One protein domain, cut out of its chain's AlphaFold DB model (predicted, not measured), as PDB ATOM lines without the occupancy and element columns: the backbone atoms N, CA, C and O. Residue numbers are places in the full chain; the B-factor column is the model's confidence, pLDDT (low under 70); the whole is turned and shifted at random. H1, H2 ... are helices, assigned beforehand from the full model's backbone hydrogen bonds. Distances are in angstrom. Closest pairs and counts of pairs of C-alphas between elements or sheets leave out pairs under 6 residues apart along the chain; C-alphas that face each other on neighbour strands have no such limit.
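Overview. This is residues 8 to 45 and 63 to 149 of the 155 residues of an uncharacterized protein of Novosphingobium kunmingense (UniProt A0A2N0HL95). A long helix, H7, runs along one side of the domain, and H6, H5 and H1 meet it crosswise one after another along its length, with short H4 beside H1's end of it. H5 is in the middle, H3 and H6 lie toward opposite ends, and poorly ordered H2 lies on the side away from H7. The printed part has 125 residues with seven named helices, H1 to H7 in chain order, and no named strand: all helix, with mostly crossed packing, none of the five touching pairs with a tilt being shallow. It is compact, with a radius of gyration of the C-alphas of 14.3 A and spans of 43 by 32 by 25 A.

Arrangement. H1, residues 8 to 22, is close but not clearly touching to H2, residues 30 to 36; their closest C-alphas, Ala 22 and Leu 32, are 7.2 A apart. H3, residues 64 to 75, touches H1 at 71 degrees, only just about perpendicular, closest at the C-alphas of Ala 17 and Leu 70, 5.0 A. H4, residues 80 to 83, touches H3 only at the corner, C-alphas 73 and 80 being closest at 4.7 A. H5, residues 86 to 100, touches H1 with residues 96 to 100 alone, about perpendicular at 78 degrees; C-alphas 15 and 96 are closest at 5.9 A. H6, residues 109 to 120, is apart from H1, H3 and H4. The hub is H7, residues 128 to 148, which touches four helices; the closest C-alphas are 113 and 128 for H6, 5.3 A, 92 and 135 for H5, 6.0 A, 10 and 143 for H1, 5.0 A, and 83 and 142 for H4, 5.3 A. H7 is about perpendicular to H6 at 83 degrees, to H5 at 84 and to H1 at 88. Every O i to N i+4 pair is within hydrogen-bond range in H1, H6 and H7; H3 has 7 of 8, H5 9 of 11, and H2 1 of 3, with 0 of 4 O i to N i+3 pairs; H4 is too short for an i+4 pair.

Along the chain. H1 begins at C-alpha 8, (-53.613, 12.169, -51.009), and is 21.1 A long. H2 measures 10.8 A, H3 14.3 A, H4 6.0 A, H5 21.8 A and H6 16.2 A. H7 spans 30.8 A and ends at C-alpha 148, (-52.555, 27.022, -44.022).

Size, cuts and confidence. The two C-alphas farthest apart, Arg 64 and Lys 123, are 44.5 A apart. Residues 46 to 62 are not printed, and C-alphas 45 and 63 are 20.8 A apart across that cut. Of the links printed whole, none is long. Residues 22 to 45 are under pLDDT 70; the mean of the printed part is 80.6.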
ATOM      1  N   GLN A   8     -54.073  12.613 -49.693       92.44
ATOM      2  CA  GLN A   8     -53.613  12.169 -51.009       92.44
ATOM      3  C   GLN A   8     -53.006  13.333 -51.797       92.44
ATOM      4  O   GLN A   8     -51.896  13.208 -52.289       92.44
ATOM      5  N   GLU A   9     -53.659  14.498 -51.818       93.25
ATOM      6  CA  GLU A   9     -53.124  15.684 -52.504       93.25
ATOM      7  C   GLU A   9     -51.785  16.148 -51.921       93.25
ATOM      8  O   GLU A   9     -50.905  16.611 -52.646       93.25
ATOM      9  N   ALA A  10     -51.608  16.021 -50.603       94.00
ATOM     10  CA  ALA A  10     -50.337  16.335 -49.967       94.00
ATOM     11  C   ALA A  10     -49.239  15.328 -50.326       94.00
ATOM     12  O   ALA A  10     -48.090  15.722 -50.527       94.00
ATOM     13  N   GLU A  11     -49.575  14.040 -50.410       94.88
ATOM     14  CA  GLU A  11     -48.659  13.011 -50.895       94.88
ATOM     15  C   GLU A  11     -48.260  13.256 -52.352       94.88
ATOM     16  O   GLU A  11     -47.069  13.263 -52.658       94.88
ATOM     17  N   ASP A  12     -49.230  13.511 -53.225       94.00
ATOM     18  CA  ASP A  12     -48.996  13.735 -54.648       94.00
ATOM     19  C   ASP A  12     -48.117  14.974 -54.861       94.00
ATOM     20  O   ASP A  12     -47.139  14.920 -55.604       94.00
ATOM     21  N   ALA A  13     -48.374  16.061 -54.124       92.50
ATOM     22  CA  ALA A  13     -47.540  17.262 -54.166       92.50
ATOM     23  C   ALA A  13     -46.104  17.009 -53.674       92.50
ATOM     24  O   ALA A  13     -45.155  17.580 -54.211       92.50
ATOM     25  N   LEU A  14     -45.920  16.164 -52.652       91.88
ATOM     26  CA  LEU A  14     -44.590  15.768 -52.183       91.88
ATOM     27  C   LEU A  14     -43.864  14.900 -53.219       91.88
ATOM     28  O   LEU A  14     -42.665  15.089 -53.419       91.88
ATOM     29  N   ILE A  15     -44.568  13.975 -53.877       90.44
ATOM     30  CA  ILE A  15     -44.014  13.145 -54.956       90.44
ATOM     31  C   ILE A  15     -43.604  14.033 -56.135       90.44
ATOM     32  O   ILE A  15     -42.455  13.961 -56.562       90.44
ATOM     33  N   GLU A  16     -44.475  14.936 -56.589       89.50
ATOM     34  CA  GLU A  16     -44.179  15.907 -57.651       89.50
ATOM     35  C   GLU A  16     -42.971  16.790 -57.290       89.50
ATOM     36  O   GLU A  16     -42.099  17.045 -58.122       89.50
ATOM     37  N   ALA A  17     -42.861  17.224 -56.031       87.12
ATOM     38  CA  ALA A  17     -41.708  17.996 -55.573       87.12
ATOM     39  C   ALA A  17     -40.410  17.167 -55.598       87.12
ATOM     40  O   ALA A  17     -39.364  17.673 -56.000       87.12
ATOM     41  N   VAL A  18     -40.462  15.885 -55.222       83.31
ATOM     42  CA  VAL A  18     -39.317  14.965 -55.327       83.31
ATOM     43  C   VAL A  18     -38.922  14.728 -56.791       83.31
ATOM     44  O   VAL A  18     -37.733  14.658 -57.101       83.31
ATOM     45  N   GLU A  19     -39.888  14.667 -57.708       82.69
ATOM     46  CA  GLU A  19     -39.626  14.610 -59.151       82.69
ATOM     47  C   GLU A  19     -38.925  15.868 -59.661       82.69
ATOM     48  O   GLU A  19     -37.927  15.777 -60.377       82.69
ATOM     49  N   CYS A  20     -39.415  17.040 -59.255       80.88
ATOM     50  CA  CYS A  20     -38.801  18.317 -59.600       80.88
ATOM     51  C   CYS A  20     -37.368  18.402 -59.064       80.88
ATOM     52  O   CYS A  20     -36.471  18.821 -59.791       80.88
ATOM     53  N   LEU A  21     -37.136  17.940 -57.832       77.06
ATOM     54  CA  LEU A  21     -35.805  17.869 -57.228       77.06
ATOM     55  C   LEU A  21     -34.854  16.965 -58.033       77.06
ATOM     56  O   LEU A  21     -33.689  17.307 -58.205       77.06
ATOM     57  N   ALA A  22     -35.334  15.847 -58.586       69.25
ATOM     58  CA  ALA A  22     -34.524  14.989 -59.459       69.25
ATOM     59  C   ALA A  22     -34.199  15.627 -60.812       69.25
ATOM     60  O   ALA A  22     -33.146  15.353 -61.389       69.25
ATOM     61  N   ALA A  23     -35.074  16.503 -61.301       69.31
ATOM     62  CA  ALA A  23     -34.855  17.272 -62.516       69.31
ATOM     63  C   ALA A  23     -33.948  18.502 -62.313       69.31
ATOM     64  O   ALA A  23     -33.617  19.170 -63.294       69.31
ATOM     65  N   LEU A  24     -33.497  18.801 -61.090       67.06
ATOM     66  CA  LEU A  24     -32.462  19.811 -60.871       67.06
ATOM     67  C   LEU A  24     -31.078  19.295 -61.312       67.06
ATOM     68  O   LEU A  24     -30.843  18.084 -61.277       67.06
ATOM     69  N   PRO A  25     -30.156  20.180 -61.744       55.91
ATOM     70  CA  PRO A  25     -28.764  19.809 -62.007       55.91
ATOM     71  C   PRO A  25     -28.118  19.182 -60.759       55.91
ATOM     72  O   PRO A  25     -28.487  19.538 -59.640       55.91
ATOM     73  N   ASP A  26     -27.136  18.290 -60.937       51.03
ATOM     74  CA  ASP A  26     -26.552  17.431 -59.881       51.03
ATOM     75  C   ASP A  26     -26.150  18.139 -58.571       51.03
ATOM     76  O   ASP A  26     -26.149  17.515 -57.511       51.03
ATOM     77  N   ARG A  27     -25.904  19.455 -58.613       46.22
ATOM     78  CA  ARG A  27     -25.578  20.310 -57.458       46.22
ATOM     79  C   ARG A  27     -26.597  20.247 -56.307       46.22
ATOM     80  O   ARG A  27     -26.207  20.488 -55.171       46.22
ATOM     81  N   GLU A  28     -27.860  19.888 -56.563       47.91
ATOM     82  CA  GLU A  28     -28.911  19.765 -55.529       47.91
ATOM     83  C   GLU A  28     -29.424  18.321 -55.327       47.91
ATOM     84  O   GLU A  28     -30.275  18.063 -54.473       47.91
ATOM     85  N   ARG A  29     -28.872  17.340 -56.060       49.28
ATOM     86  CA  ARG A  29     -29.292  15.924 -56.007       49.28
ATOM     87  C   ARG A  29     -28.667  15.122 -54.865       49.28
ATOM     88  O   ARG A  29     -28.931  13.923 -54.754       49.28
ATOM     89  N   SER A  30     -27.868  15.736 -53.992       47.19
ATOM     90  CA  SER A  30     -27.243  15.051 -52.848       47.19
ATOM     91  C   SER A  30     -28.272  14.338 -51.959       47.19
ATOM     92  O   SER A  30     -27.997  13.249 -51.461       47.19
ATOM     93  N   TYR A  31     -29.494  14.874 -51.862       45.91
ATOM     94  CA  TYR A  31     -30.638  14.225 -51.216       45.91
ATOM     95  C   TYR A  31     -31.047  12.887 -51.872       45.91
ATOM     96  O   TYR A  31     -31.433  11.948 -51.179       45.91
ATOM     97  N   LEU A  32     -30.940  12.770 -53.200       51.97
ATOM     98  CA  LEU A  32     -31.336  11.583 -53.971       51.97
ATOM     99  C   LEU A  32     -30.245  10.504 -53.986       51.97
ATOM    100  O   LEU A  32     -30.554   9.318 -53.872       51.97
ATOM    101  N   ALA A  33     -28.967  10.897 -54.046       45.91
ATOM    102  CA  ALA A  33     -27.837   9.979 -53.844       45.91
ATOM    103  C   ALA A  33     -27.771   9.455 -52.391       45.91
ATOM    104  O   ALA A  33     -27.271   8.358 -52.125       45.91
ATOM    105  N   ALA A  34     -28.345  10.203 -51.442       44.06
ATOM    106  CA  ALA A  34     -28.439   9.868 -50.026       44.06
ATOM    107  C   ALA A  34     -29.583   8.895 -49.667       44.06
ATOM    108  O   ALA A  34     -29.997   8.812 -48.510       44.06
ATOM    109  N   GLY A  35     -30.011   8.028 -50.592       41.00
ATOM    110  CA  GLY A  35     -30.784   6.821 -50.252       41.00
ATOM    111  C   GLY A  35     -30.094   5.908 -49.214       41.00
ATOM    112  O   GLY A  35     -30.735   5.042 -48.620       41.00
ATOM    113  N   SER A  36     -28.798   6.132 -48.943       40.09
ATOM    114  CA  SER A  36     -28.004   5.487 -47.890       40.09
ATOM    115  C   SER A  36     -27.839   6.313 -46.598       40.09
ATOM    116  O   SER A  36     -27.397   5.763 -45.586       40.09
ATOM    117  N   ARG A  37     -28.218   7.602 -46.575       40.31
ATOM    118  CA  ARG A  37     -28.134   8.498 -45.403       40.31
ATOM    119  C   ARG A  37     -29.368   9.406 -45.316       40.31
ATOM    120  O   ARG A  37     -29.419  10.430 -45.959       40.31
ATOM    121  N   SER A  38     -30.334   8.989 -44.504       42.44
ATOM    122  CA  SER A  38     -31.358   9.706 -43.700       42.44
ATOM    123  C   SER A  38     -31.609  11.239 -43.730       42.44
ATOM    124  O   SER A  38     -32.477  11.675 -42.969       42.44
ATOM    125  N   CYS A  39     -30.959  12.088 -44.520       44.94
ATOM    126  CA  CYS A  39     -31.230  13.523 -44.498       44.94
ATOM    127  C   CYS A  39     -32.536  13.833 -45.234       44.94
ATOM    128  O   CYS A  39     -32.580  13.846 -46.451       44.94
ATOM    129  N   TRP A  40     -33.601  14.136 -44.483       55.06
ATOM    130  CA  TRP A  40     -34.669  15.047 -44.933       55.06
ATOM    131  C   TRP A  40     -34.059  16.258 -45.645       55.06
ATOM    132  O   TRP A  40     -32.931  16.606 -45.285       55.06
ATOM    133  N   PRO A  41     -34.775  16.979 -46.527       49.78
ATOM    134  CA  PRO A  41     -34.328  18.289 -46.987       49.78
ATOM    135  C   PRO A  41     -34.344  19.292 -45.820       49.78
ATOM    136  O   PRO A  41     -35.195  20.159 -45.696       49.78
ATOM    137  N   ALA A  42     -33.382  19.169 -44.914       41.34
ATOM    138  CA  ALA A  42     -32.615  20.304 -44.471       41.34
ATOM    139  C   ALA A  42     -31.566  20.489 -45.566       41.34
ATOM    140  O   ALA A  42     -30.430  20.040 -45.423       41.34
ATOM    141  N   ILE A  43     -31.970  21.066 -46.706       41.47
ATOM    142  CA  ILE A  43     -30.989  21.611 -47.637       41.47
ATOM    143  C   ILE A  43     -30.374  22.790 -46.893       41.47
ATOM    144  O   ILE A  43     -30.851  23.921 -46.949       41.47
ATOM    145  N   VAL A  44     -29.338  22.495 -46.111       36.31
ATOM    146  CA  VAL A  44     -28.299  23.470 -45.835       36.31
ATOM    147  C   VAL A  44     -27.831  23.865 -47.227       36.31
ATOM    148  O   VAL A  44     -27.282  23.035 -47.949       36.31
ATOM    149  N   LYS A  45     -28.161  25.092 -47.650       34.59
ATOM    150  CA  LYS A  45     -27.499  25.744 -48.780       34.59
ATOM    151  C   LYS A  45     -26.036  25.852 -48.385       34.59
ATOM    152  O   LYS A  45     -25.625  26.859 -47.815       34.59
ATOM    153  N   SER A  63     -39.637  24.937 -64.951       83.12
ATOM    154  CA  SER A  63     -40.388  26.180 -65.127       83.12
ATOM    155  C   SER A  63     -40.409  26.979 -63.816       83.12
ATOM    156  O   SER A  63     -40.354  26.407 -62.725       83.12
ATOM    157  N   ARG A  64     -40.572  28.309 -63.893       81.62
ATOM    158  CA  ARG A  64     -40.713  29.156 -62.688       81.62
ATOM    159  C   ARG A  64     -41.838  28.673 -61.767       81.62
ATOM    160  O   ARG A  64     -41.713  28.766 -60.553       81.62
ATOM    161  N   ARG A  65     -42.920  28.135 -62.347       84.25
ATOM    162  CA  ARG A  65     -44.050  27.562 -61.603       84.25
ATOM    163  C   ARG A  65     -43.638  26.306 -60.832       84.25
ATOM    164  O   ARG A  65     -43.983  26.193 -59.662       84.25
ATOM    165  N   MET A  66     -42.891  25.402 -61.465       83.44
ATOM    166  CA  MET A  66     -42.385  24.183 -60.820       83.44
ATOM    167  C   MET A  66     -41.389  24.516 -59.710       83.44
ATOM    168  O   MET A  66     -41.494  23.956 -58.628       83.44
ATOM    169  N   MET A  67     -40.493  25.484 -59.933       83.50
ATOM    170  CA  MET A  67     -39.561  25.946 -58.900       83.50
ATOM    171  C   MET A  67     -40.295  26.567 -57.703       83.50
ATOM    172  O   MET A  67     -40.038  26.198 -56.564       83.50
ATOM    173  N   ALA A  68     -41.273  27.447 -57.943       84.81
ATOM    174  CA  ALA A  68     -42.069  28.037 -56.866       84.81
ATOM    175  C   ALA A  68     -42.861  26.978 -56.078       84.81
ATOM    176  O   ALA A  68     -43.011  27.085 -54.859       84.81
ATOM    177  N   ARG A  69     -43.357  25.937 -56.761       87.50
ATOM    178  CA  ARG A  69     -44.046  24.810 -56.124       87.50
ATOM    179  C   ARG A  69     -43.079  23.959 -55.300       87.50
ATOM    180  O   ARG A  69     -43.391  23.652 -54.153       87.50
ATOM    181  N   LEU A  70     -41.909  23.641 -55.848       85.56
ATOM    182  CA  LEU A  70     -40.826  22.926 -55.173       85.56
ATOM    183  C   LEU A  70     -40.372  23.656 -53.899       85.56
ATOM    184  O   LEU A  70     -40.295  23.043 -52.833       85.56
ATOM    185  N   ASP A  71     -40.170  24.971 -53.976       85.31
ATOM    186  CA  ASP A  71     -39.834  25.809 -52.823       85.31
ATOM    187  C   ASP A  71     -40.946  25.798 -51.769       85.31
ATOM    188  O   ASP A  71     -40.689  25.609 -50.579       85.31
ATOM    189  N   ALA A  72     -42.203  25.958 -52.181       87.81
ATOM    190  CA  ALA A  72     -43.325  26.001 -51.250       87.81
ATOM    191  C   ALA A  72     -43.618  24.646 -50.582       87.81
ATOM    192  O   ALA A  72     -44.092  24.602 -49.443       87.81
ATOM    193  N   VAL A  73     -43.353  23.535 -51.270       89.31
ATOM    194  CA  VAL A  73     -43.660  22.187 -50.776       89.31
ATOM    195  C   VAL A  73     -42.484  21.577 -50.020       89.31
ATOM    196  O   VAL A  73     -42.707  21.021 -48.943       89.31
ATOM    197  N   LEU A  74     -41.251  21.702 -50.522       85.06
ATOM    198  CA  LEU A  74     -40.117  20.881 -50.082       85.06
ATOM    199  C   LEU A  74     -38.882  21.672 -49.619       85.06
ATOM    200  O   LEU A  74     -38.298  21.279 -48.611       85.06
ATOM    201  N   LEU A  75     -38.480  22.745 -50.317       81.62
ATOM    202  CA  LEU A  75     -37.150  23.361 -50.119       81.62
ATOM    203  C   LEU A  75     -37.129  24.642 -49.276       81.62
ATOM    204  O   LEU A  75     -36.138  24.930 -48.607       81.62
ATOM    205  N   GLY A  76     -38.197  25.434 -49.309       77.31
ATOM    206  CA  GLY A  76     -38.229  26.750 -48.680       77.31
ATOM    207  C   GLY A  76     -38.224  26.706 -47.150       77.31
ATOM    208  O   GLY A  76     -38.717  25.774 -46.518       77.31
ATOM    209  N   GLU A  77     -37.788  27.799 -46.524       77.38
ATOM    210  CA  GLU A  77     -37.788  27.974 -45.056       77.38
ATOM    211  C   GLU A  77     -39.186  27.873 -44.425       77.38
ATOM    212  O   GLU A  77     -39.348  27.661 -43.223       77.38
ATOM    213  N   ARG A  78     -40.226  28.036 -45.248       82.50
ATOM    214  CA  ARG A  78     -41.629  27.895 -44.853       82.50
ATOM    215  C   ARG A  78     -42.306  26.678 -45.479       82.50
ATOM    216  O   ARG A  78     -43.516  26.547 -45.291       82.50
ATOM    217  N   ALA A  79     -41.556  25.783 -46.120       87.75
ATOM    218  CA  ALA A  79     -42.076  24.656 -46.883       87.75
ATOM    219  C   ALA A  79     -43.090  23.803 -46.110       87.75
ATOM    220  O   ALA A  79     -43.021  23.658 -44.881       87.75
ATOM    221  N   ALA A  80     -44.040  23.211 -46.831       91.50
ATOM    222  CA  ALA A  80     -45.038  22.317 -46.252       91.50
ATOM    223  C   ALA A  80     -44.405  21.070 -45.600       91.50
ATOM    224  O   ALA A  80     -44.836  20.642 -44.526       91.50
ATOM    225  N   ALA A  81     -43.324  20.548 -46.182       89.62
ATOM    226  CA  ALA A  81     -42.549  19.425 -45.661       89.62
ATOM    227  C   ALA A  81     -42.030  19.653 -44.225       89.62
ATOM    228  O   ALA A  81     -41.881  18.702 -43.458       89.62
ATOM    229  N   LEU A  82     -41.831  20.902 -43.786       88.56
ATOM    230  CA  LEU A  82     -41.383  21.197 -42.417       88.56
ATOM    231  C   LEU A  82     -42.393  20.780 -41.331       88.56
ATOM    232  O   LEU A  82     -42.026  20.707 -40.161       88.56
ATOM    233  N   ALA A  83     -43.642  20.461 -41.694       92.62
ATOM    234  CA  ALA A  83     -44.617  19.871 -40.774       92.62
ATOM    235  C   ALA A  83     -44.282  18.431 -40.350       92.62
ATOM    236  O   ALA A  83     -44.833  17.944 -39.356       92.62
ATOM    237  N   VAL A  84     -43.414  17.735 -41.093       90.50
ATOM    238  CA  VAL A  84     -43.023  16.364 -40.768       90.50
ATOM    239  C   VAL A  84     -42.130  16.367 -39.523       90.50
ATOM    240  O   VAL A  84     -41.056  16.986 -39.535       90.50
ATOM    241  N   PRO A  85     -42.537  15.665 -38.442       86.75
ATOM    242  CA  PRO A  85     -41.734  15.565 -37.231       86.75
ATOM    243  C   PRO A  85     -40.377  14.942 -37.525       86.75
ATOM    244  O   PRO A  85     -40.297  13.991 -38.300       86.75
ATOM    245  N   GLU A  86     -39.333  15.436 -36.864       82.81
ATOM    246  CA  GLU A  86     -37.946  15.077 -37.170       82.81
ATOM    247  C   GLU A  86     -37.700  13.563 -37.215       82.81
ATOM    248  O   GLU A  86     -37.206  13.048 -38.217       82.81
ATOM    249  N   GLY A  87     -38.181  12.829 -36.206       82.75
ATOM    250  CA  GLY A  87     -38.055  11.369 -36.131       82.75
ATOM    251  C   GLY A  87     -38.820  10.571 -37.201       82.75
ATOM    252  O   GLY A  87     -38.677   9.354 -37.269       82.75
ATOM    253  N   HIS A  88     -39.639  11.215 -38.038       87.56
ATOM    254  CA  HIS A  88     -40.373  10.572 -39.136       87.56
ATOM    255  C   HIS A  88     -39.868  10.966 -40.521       87.56
ATOM    256  O   HIS A  88     -40.249  10.341 -41.507       87.56
ATOM    257  N   ARG A  89     -38.996  11.970 -40.607       85.44
ATOM    258  CA  ARG A  89     -38.520  12.520 -41.873       85.44
ATOM    259  C   ARG A  89     -37.830  11.480 -42.752       85.44
ATOM    260  O   ARG A  89     -38.173  11.339 -43.919       85.44
ATOM    261  N   ALA A  90     -36.917  10.701 -42.177       82.62
ATOM    262  CA  ALA A  90     -36.187   9.676 -42.920       82.62
ATOM    263  C   ALA A  90     -37.126   8.609 -43.518       82.62
ATOM    264  O   ALA A  90     -36.967   8.229 -44.676       82.62
ATOM    265  N   LEU A  91     -38.143   8.183 -42.756       86.25
ATOM    266  CA  LEU A  91     -39.177   7.261 -43.235       86.25
ATOM    267  C   LEU A  91     -39.980   7.885 -44.384       86.25
ATOM    268  O   LEU A  91     -40.153   7.252 -45.419       86.25
ATOM    269  N   VAL A  92     -40.456   9.123 -44.214       89.56
ATOM    270  CA  VAL A  92     -41.253   9.814 -45.239       89.56
ATOM    271  C   VAL A  92     -40.451   9.994 -46.524       89.56
ATOM    272  O   VAL A  92     -40.947   9.644 -47.588       89.56
ATOM    273  N   GLY A  93     -39.199  10.450 -46.432       85.56
ATOM    274  CA  GLY A  93     -38.332  10.630 -47.594       85.56
ATOM    275  C   GLY A  93     -38.129   9.331 -48.374       85.56
ATOM    276  O   GLY A  93     -38.327   9.305 -49.586       85.56
ATOM    277  N   ARG A  94     -37.829   8.225 -47.679       85.12
ATOM    278  CA  ARG A  94     -37.675   6.908 -48.316       85.12
ATOM    279  C   ARG A  94     -38.961   6.414 -48.967       85.12
ATOM    280  O   ARG A  94     -38.908   5.920 -50.087       85.12
ATOM    281  N   VAL A  95     -40.107   6.562 -48.300       89.69
ATOM    282  CA  VAL A  95     -41.400   6.148 -48.864       89.69
ATOM    283  C   VAL A  95     -41.735   6.953 -50.121       89.69
ATOM    284  O   VAL A  95     -42.129   6.347 -51.110       89.69
ATOM    285  N   LEU A  96     -41.526   8.274 -50.125       89.44
ATOM    286  CA  LEU A  96     -41.756   9.116 -51.308       89.44
ATOM    287  C   LEU A  96     -40.870   8.693 -52.488       89.44
ATOM    288  O   LEU A  96     -41.365   8.511 -53.597       89.44
ATOM    289  N   VAL A  97     -39.577   8.460 -52.237       82.88
ATOM    290  CA  VAL A  97     -38.629   7.975 -53.254       82.88
ATOM    291  C   VAL A  97     -39.043   6.599 -53.783       82.88
ATOM    292  O   VAL A  97     -39.076   6.407 -54.993       82.88
ATOM    293  N   MET A  98     -39.415   5.659 -52.907       83.06
ATOM    294  CA  MET A  98     -39.859   4.315 -53.306       83.06
ATOM    295  C   MET A  98     -41.196   4.318 -54.052       83.06
ATOM    296  O   MET A  98     -41.407   3.467 -54.911       83.06
ATOM    297  N   LYS A  99     -42.113   5.234 -53.719       86.50
ATOM    298  CA  LYS A  99     -43.368   5.413 -54.458       86.50
ATOM    299  C   LYS A  99     -43.109   5.963 -55.854       86.50
ATOM    300  O   LYS A  99     -43.747   5.516 -56.800       86.50
ATOM    301  N   ARG A 100     -42.170   6.905 -55.978       84.62
ATOM    302  CA  ARG A 100     -41.845   7.526 -57.260       84.62
ATOM    303  C   ARG A 100     -41.039   6.608 -58.177       84.62
ATOM    304  O   ARG A 100     -41.395   6.430 -59.338       84.62
ATOM    305  N   TRP A 101     -39.955   6.042 -57.664       79.94
ATOM    306  CA  TRP A 101     -39.078   5.129 -58.392       79.94
ATOM    307  C   TRP A 101     -39.110   3.764 -57.708       79.94
ATOM    308  O   TRP A 101     -38.176   3.409 -56.980       79.94
ATOM    309  N   PRO A 102     -40.199   2.997 -57.889       79.00
ATOM    310  CA  PRO A 102     -40.265   1.661 -57.336       79.00
ATOM    311  C   PRO A 102     -39.168   0.798 -57.962       79.00
ATOM    312  O   PRO A 102     -38.934   0.825 -59.170       79.00
ATOM    313  N   GLY A 103     -38.486   0.022 -57.121       76.81
ATOM    314  CA  GLY A 103     -37.561  -1.003 -57.593       76.81
ATOM    315  C   GLY A 103     -38.294  -2.143 -58.317       76.81
ATOM    316  O   GLY A 103     -39.517  -2.112 -58.461       76.81
ATOM    317  N   PRO A 104     -37.579  -3.210 -58.712       79.25
ATOM    318  CA  PRO A 104     -38.177  -4.351 -59.413       79.25
ATOM    319  C   PRO A 104     -39.282  -5.060 -58.607       79.25
ATOM    320  O   PRO A 104     -40.167  -5.671 -59.194       79.25
ATOM    321  N   GLU A 105     -39.258  -4.957 -57.274       80.44
ATOM    322  CA  GLU A 105     -40.300  -5.499 -56.385       80.44
ATOM    323  C   GLU A 105     -41.565  -4.619 -56.303       80.44
ATOM    324  O   GLU A 105     -42.532  -5.000 -55.644       80.44
ATOM    325  N   GLY A 106     -41.580  -3.443 -56.938       86.06
ATOM    326  CA  GLY A 106     -42.668  -2.479 -56.801       86.06
ATOM    327  C   GLY A 106     -42.657  -1.731 -55.459       86.06
ATOM    328  O   GLY A 106     -41.730  -1.837 -54.651       86.06
ATOM    329  N   PHE A 107     -43.717  -0.958 -55.215       89.62
ATOM    330  CA  PHE A 107     -43.987  -0.367 -53.905       89.62
ATOM    331  C   PHE A 107     -44.890  -1.290 -53.080       89.62
ATOM    332  O   PHE A 107     -45.957  -1.703 -53.529       89.62
ATOM    333  N   GLY A 108     -44.501  -1.548 -51.832       92.25
ATOM    334  CA  GLY A 108     -45.330  -2.251 -50.859       92.25
ATOM    335  C   GLY A 108     -44.833  -2.007 -49.440       92.25
ATOM    336  O   GLY A 108     -43.629  -1.902 -49.207       92.25
ATOM    337  N   TRP A 109     -45.748  -1.932 -48.472       94.19
ATOM    338  CA  TRP A 109     -45.388  -1.676 -47.071       94.19
ATOM    339  C   TRP A 109     -44.510  -2.768 -46.461       94.19
ATOM    340  O   TRP A 109     -43.687  -2.465 -45.603       94.19
ATOM    341  N   ASP A 110     -44.606  -4.002 -46.952       92.81
ATOM    342  CA  ASP A 110     -43.699  -5.079 -46.550       92.81
ATOM    343  C   ASP A 110     -42.284  -4.876 -47.112       92.81
ATOM    344  O   ASP A 110     -41.299  -5.174 -46.440       92.81
ATOM    345  N   VAL A 111     -42.156  -4.296 -48.311       89.31
ATOM    346  CA  VAL A 111     -40.857  -3.926 -48.900       89.31
ATOM    347  C   VAL A 111     -40.230  -2.783 -48.105       89.31
ATOM    348  O   VAL A 111     -39.055  -2.862 -47.746       89.31
ATOM    349  N   VAL A 112     -41.024  -1.759 -47.767       89.31
ATOM    350  CA  VAL A 112     -40.601  -0.650 -46.894       89.31
ATOM    351  C   VAL A 112     -40.143  -1.195 -45.545       89.31
ATOM    352  O   VAL A 112     -39.047  -0.876 -45.098       89.31
ATOM    353  N   PHE A 113     -40.934  -2.071 -44.924       91.88
ATOM    354  CA  PHE A 113     -40.611  -2.686 -43.641       91.88
ATOM    355  C   PHE A 113     -39.271  -3.434 -43.672       91.88
ATOM    356  O   PHE A 113     -38.399  -3.167 -42.845       91.88
ATOM    357  N   ARG A 114     -39.059  -4.296 -44.678       88.94
ATOM    358  CA  ARG A 114     -37.774  -4.989 -44.881       88.94
ATOM    359  C   ARG A 114     -36.619  -4.011 -45.117       88.94
ATOM    360  O   ARG A 114     -35.495  -4.279 -44.696       88.94
ATOM    361  N   GLY A 115     -36.869  -2.904 -45.814       86.81
ATOM    362  CA  GLY A 115     -35.891  -1.836 -46.026       86.81
ATOM    363  C   GLY A 115     -35.497  -1.135 -44.724       86.81
ATOM    364  O   GLY A 115     -34.310  -0.932 -44.472       86.81
ATOM    365  N   GLU A 116     -36.471  -0.832 -43.865       84.81
ATOM    366  CA  GLU A 116     -36.241  -0.224 -42.552       84.81
ATOM    367  C   GLU A 116     -35.476  -1.159 -41.605       84.81
ATOM    368  O   GLU A 116     -34.547  -0.707 -40.938       84.81
ATOM    369  N   GLU A 117     -35.783  -2.463 -41.583       88.00
ATOM    370  CA  GLU A 117     -35.009  -3.449 -40.807       88.00
ATOM    371  C   GLU A 117     -33.547  -3.520 -41.265       88.00
ATOM    372  O   GLU A 117     -32.622  -3.524 -40.447       88.00
ATOM    373  N   ARG A 118     -33.317  -3.513 -42.586       85.31
ATOM    374  CA  ARG A 118     -31.963  -3.465 -43.158       85.31
ATOM    375  C   ARG A 118     -31.225  -2.188 -42.766       85.31
ATOM    376  O   ARG A 118     -30.051  -2.253 -42.411       85.31
ATOM    377  N   HIS A 119     -31.903  -1.042 -42.803       80.12
ATOM    378  CA  HIS A 119     -31.316   0.244 -42.432       80.12
ATOM    379  C   HIS A 119     -30.976   0.314 -40.936       80.12
ATOM    380  O   HIS A 119     -29.896   0.771 -40.568       80.12
ATOM    381  N   ALA A 120     -31.865  -0.197 -40.080       82.44
ATOM    382  CA  ALA A 120     -31.659  -0.278 -38.637       82.44
ATOM    383  C   ALA A 120     -30.633  -1.348 -38.224       82.44
ATOM    384  O   ALA A 120     -30.205  -1.360 -37.072       82.44
ATOM    385  N   LYS A 121     -30.254  -2.256 -39.140       87.44
ATOM    386  CA  LYS A 121     -29.448  -3.460 -38.860       87.44
ATOM    387  C   LYS A 121     -30.024  -4.297 -37.708       87.44
ATOM    388  O   LYS A 121     -29.287  -4.960 -36.981       87.44
ATOM    389  N   ALA A 122     -31.342  -4.247 -37.532       86.50
ATOM    390  CA  ALA A 122     -32.056  -4.867 -36.428       86.50
ATOM    391  C   ALA A 122     -33.523  -5.088 -36.803       86.50
ATOM    392  O   ALA A 122     -34.073  -4.389 -37.656       86.50
ATOM    393  N   LYS A 123     -34.172  -6.035 -36.118       87.94
ATOM    394  CA  LYS A 123     -35.627  -6.194 -36.207       87.94
ATOM    395  C   LYS A 123     -36.311  -4.965 -35.632       87.94
ATOM    396  O   LYS A 123     -35.945  -4.487 -34.556       87.94
ATOM    397  N   LEU A 124     -37.333  -4.483 -36.324       87.69
ATOM    398  CA  LEU A 124     -38.132  -3.381 -35.815       87.69
ATOM    399  C   LEU A 124     -39.104  -3.892 -34.750       87.69
ATOM    400  O   LEU A 124     -39.780  -4.898 -34.934       87.69
ATOM    401  N   GLY A 125     -39.246  -3.151 -33.651       89.38
ATOM    402  CA  GLY A 125     -40.272  -3.413 -32.632       89.38
ATOM    403  C   GLY A 125     -41.692  -3.010 -33.057       89.38
ATOM    404  O   GLY A 125     -42.522  -2.716 -32.203       89.38
ATOM    405  N   VAL A 126     -41.959  -2.897 -34.360       91.69
ATOM    406  CA  VAL A 126     -43.240  -2.450 -34.931       91.69
ATOM    407  C   VAL A 126     -43.603  -3.280 -36.155       91.69
ATOM    408  O   VAL A 126     -42.771  -4.020 -36.659       91.69
ATOM    409  N   THR A 127     -44.836  -3.155 -36.641       94.19
ATOM    410  CA  THR A 127     -45.321  -3.848 -37.845       94.19
ATOM    411  C   THR A 127     -45.239  -2.962 -39.094       94.19
ATOM    412  O   THR A 127     -45.100  -1.737 -38.990       94.19
ATOM    413  N   SER A 128     -45.392  -3.558 -40.282       94.06
ATOM    414  CA  SER A 128     -45.513  -2.815 -41.547       94.06
ATOM    415  C   SER A 128     -46.718  -1.860 -41.543       94.06
ATOM    416  O   SER A 128     -46.583  -0.702 -41.940       94.06
ATOM    417  N   ASP A 129     -47.859  -2.271 -40.978       95.81
ATOM    418  CA  ASP A 129     -49.033  -1.401 -40.782       95.81
ATOM    419  C   ASP A 129     -48.753  -0.221 -39.831       95.81
ATOM    420  O   ASP A 129     -49.200   0.906 -40.053       95.81
ATOM    421  N   ALA A 130     -47.958  -0.435 -38.780       93.94
ATOM    422  CA  ALA A 130     -47.568   0.650 -37.885       93.94
ATOM    423  C   ALA A 130     -46.671   1.682 -38.591       93.94
ATOM    424  O   ALA A 130     -46.821   2.883 -38.351       93.94
ATOM    425  N   LEU A 131     -45.767   1.246 -39.480       93.44
ATOM    426  CA  LEU A 131     -44.993   2.156 -40.334       93.44
ATOM    427  C   LEU A 131     -45.900   2.932 -41.290       93.44
ATOM    428  O   LEU A 131     -45.768   4.155 -41.379       93.44
ATOM    429  N   ARG A 132     -46.864   2.249 -41.919       96.25
ATOM    430  CA  ARG A 132     -47.877   2.876 -42.771       96.25
ATOM    431  C   ARG A 132     -48.599   4.005 -42.050       96.25
ATOM    432  O   ARG A 132     -48.591   5.138 -42.517       96.25
ATOM    433  N   LYS A 133     -49.145   3.734 -40.864       96.69
ATOM    434  CA  LYS A 133     -49.870   4.744 -40.077       96.69
ATOM    435  C   LYS A 133     -48.979   5.899 -39.624       96.69
ATOM    436  O   LYS A 133     -49.447   7.033 -39.540       96.69
ATOM    437  N   ARG A 134     -47.699   5.648 -39.314       94.75
ATOM    438  CA  ARG A 134     -46.730   6.714 -38.986       94.75
ATOM    439  C   ARG A 134     -46.509   7.641 -40.174       94.75
ATOM    440  O   ARG A 134     -46.540   8.856 -40.001       94.75
ATOM    441  N   TYR A 135     -46.329   7.065 -41.355       94.88
ATOM    442  CA  TYR A 135     -46.203   7.810 -42.598       94.88
ATOM    443  C   TYR A 135     -47.478   8.599 -42.921       94.88
ATOM    444  O   TYR A 135     -47.406   9.810 -43.115       94.88
ATOM    445  N   GLU A 136     -48.651   7.959 -42.875       96.00
ATOM    446  CA  GLU A 136     -49.940   8.609 -43.144       96.00
ATOM    447  C   GLU A 136     -50.172   9.807 -42.215       96.00
ATOM    448  O   GLU A 136     -50.501  10.902 -42.665       96.00
ATOM    449  N   ARG A 137     -49.903   9.646 -40.913       95.69
ATOM    450  CA  ARG A 137     -49.987  10.745 -39.937       95.69
ATOM    451  C   ARG A 137     -48.987  11.863 -40.219       95.69
ATOM    452  O   ARG A 137     -49.310  13.026 -39.991       95.69
ATOM    453  N   ALA A 138     -47.775  11.534 -40.662       94.31
ATOM    454  CA  ALA A 138     -46.763  12.531 -40.992       94.31
ATOM    455  C   ALA A 138     -47.176  13.363 -42.215       94.31
ATOM    456  O   ALA A 138     -47.141  14.589 -42.148       94.31
ATOM    457  N   VAL A 139     -47.648  12.715 -43.280       95.19
ATOM    458  CA  VAL A 139     -48.162  13.394 -44.480       95.19
ATOM    459  C   VAL A 139     -49.458  14.154 -44.179       95.19
ATOM    460  O   VAL A 139     -49.638  15.268 -44.656       95.19
ATOM    461  N   GLY A 140     -50.317  13.653 -43.288       95.50
ATOM    462  CA  GLY A 140     -51.504  14.387 -42.835       95.50
ATOM    463  C   GLY A 140     -51.164  15.735 -42.183       95.50
ATOM    464  O   GLY A 140     -51.876  16.718 -42.373       95.50
ATOM    465  N   LYS A 141     -50.028  15.835 -41.478       94.75
ATOM    466  CA  LYS A 141     -49.532  17.128 -40.967       94.75
ATOM    467  C   LYS A 141     -49.076  18.061 -42.089       94.75
ATOM    468  O   LYS A 141     -49.228  19.275 -41.956       94.75
ATOM    469  N   VAL A 142     -48.530  17.509 -43.175       94.56
ATOM    470  CA  VAL A 142     -48.181  18.279 -44.377       94.56
ATOM    471  C   VAL A 142     -49.445  18.817 -45.036       94.56
ATOM    472  O   VAL A 142     -49.479  20.010 -45.308       94.56
ATOM    473  N   ALA A 143     -50.501  18.012 -45.176       94.94
ATOM    474  CA  ALA A 143     -51.791  18.455 -45.715       94.94
ATOM    475  C   ALA A 143     -52.356  19.664 -44.946       94.94
ATOM    476  O   ALA A 143     -52.611  20.716 -45.531       94.94
ATOM    477  N   VAL A 144     -52.409  19.578 -43.611       94.19
ATOM    478  CA  VAL A 144     -52.838  20.698 -42.747       94.19
ATOM    479  C   VAL A 144     -51.948  21.932 -42.930       94.19
ATOM    480  O   VAL A 144     -52.415  23.071 -42.870       94.19
ATOM    481  N   ARG A 145     -50.640  21.748 -43.139       94.06
ATOM    482  CA  ARG A 145     -49.730  22.870 -43.391       94.06
ATOM    483  C   ARG A 145     -49.917  23.460 -44.788       94.06
ATOM    484  O   ARG A 145     -49.860  24.678 -44.909       94.06
ATOM    485  N   MET A 146     -50.159  22.644 -45.809       93.94
ATOM    486  CA  MET A 146     -50.461  23.099 -47.169       93.94
ATOM    487  C   MET A 146     -51.732  23.939 -47.198       93.94
ATOM    488  O   MET A 146     -51.724  25.007 -47.800       93.94
ATOM    489  N   GLU A 147     -52.776  23.517 -46.485       92.81
ATOM    490  CA  GLU A 147     -54.013  24.285 -46.331       92.81
ATOM    491  C   GLU A 147     -53.734  25.677 -45.740       92.81
ATOM    492  O   GLU A 147     -54.119  26.694 -46.316       92.81
ATOM    493  N   ARG A 148     -52.958  25.747 -44.650       91.69
ATOM    494  CA  ARG A 148     -52.555  27.022 -44.022       91.69
ATOM    495  C   ARG A 148     -51.708  27.917 -44.926       91.69
ATOM    496  O   ARG A 148     -51.677  29.127 -44.719       91.69
ATOM    497  N   LEU A 149     -50.984  27.328 -45.874       89.62
ATOM    498  CA  LEU A 149     -50.152  28.041 -46.841       89.62
ATOM    499  C   LEU A 149     -50.903  28.373 -48.141       89.62
ATOM    500  O   LEU A 149     -50.321  29.014 -49.011       89.62
TER     501      LEU A 149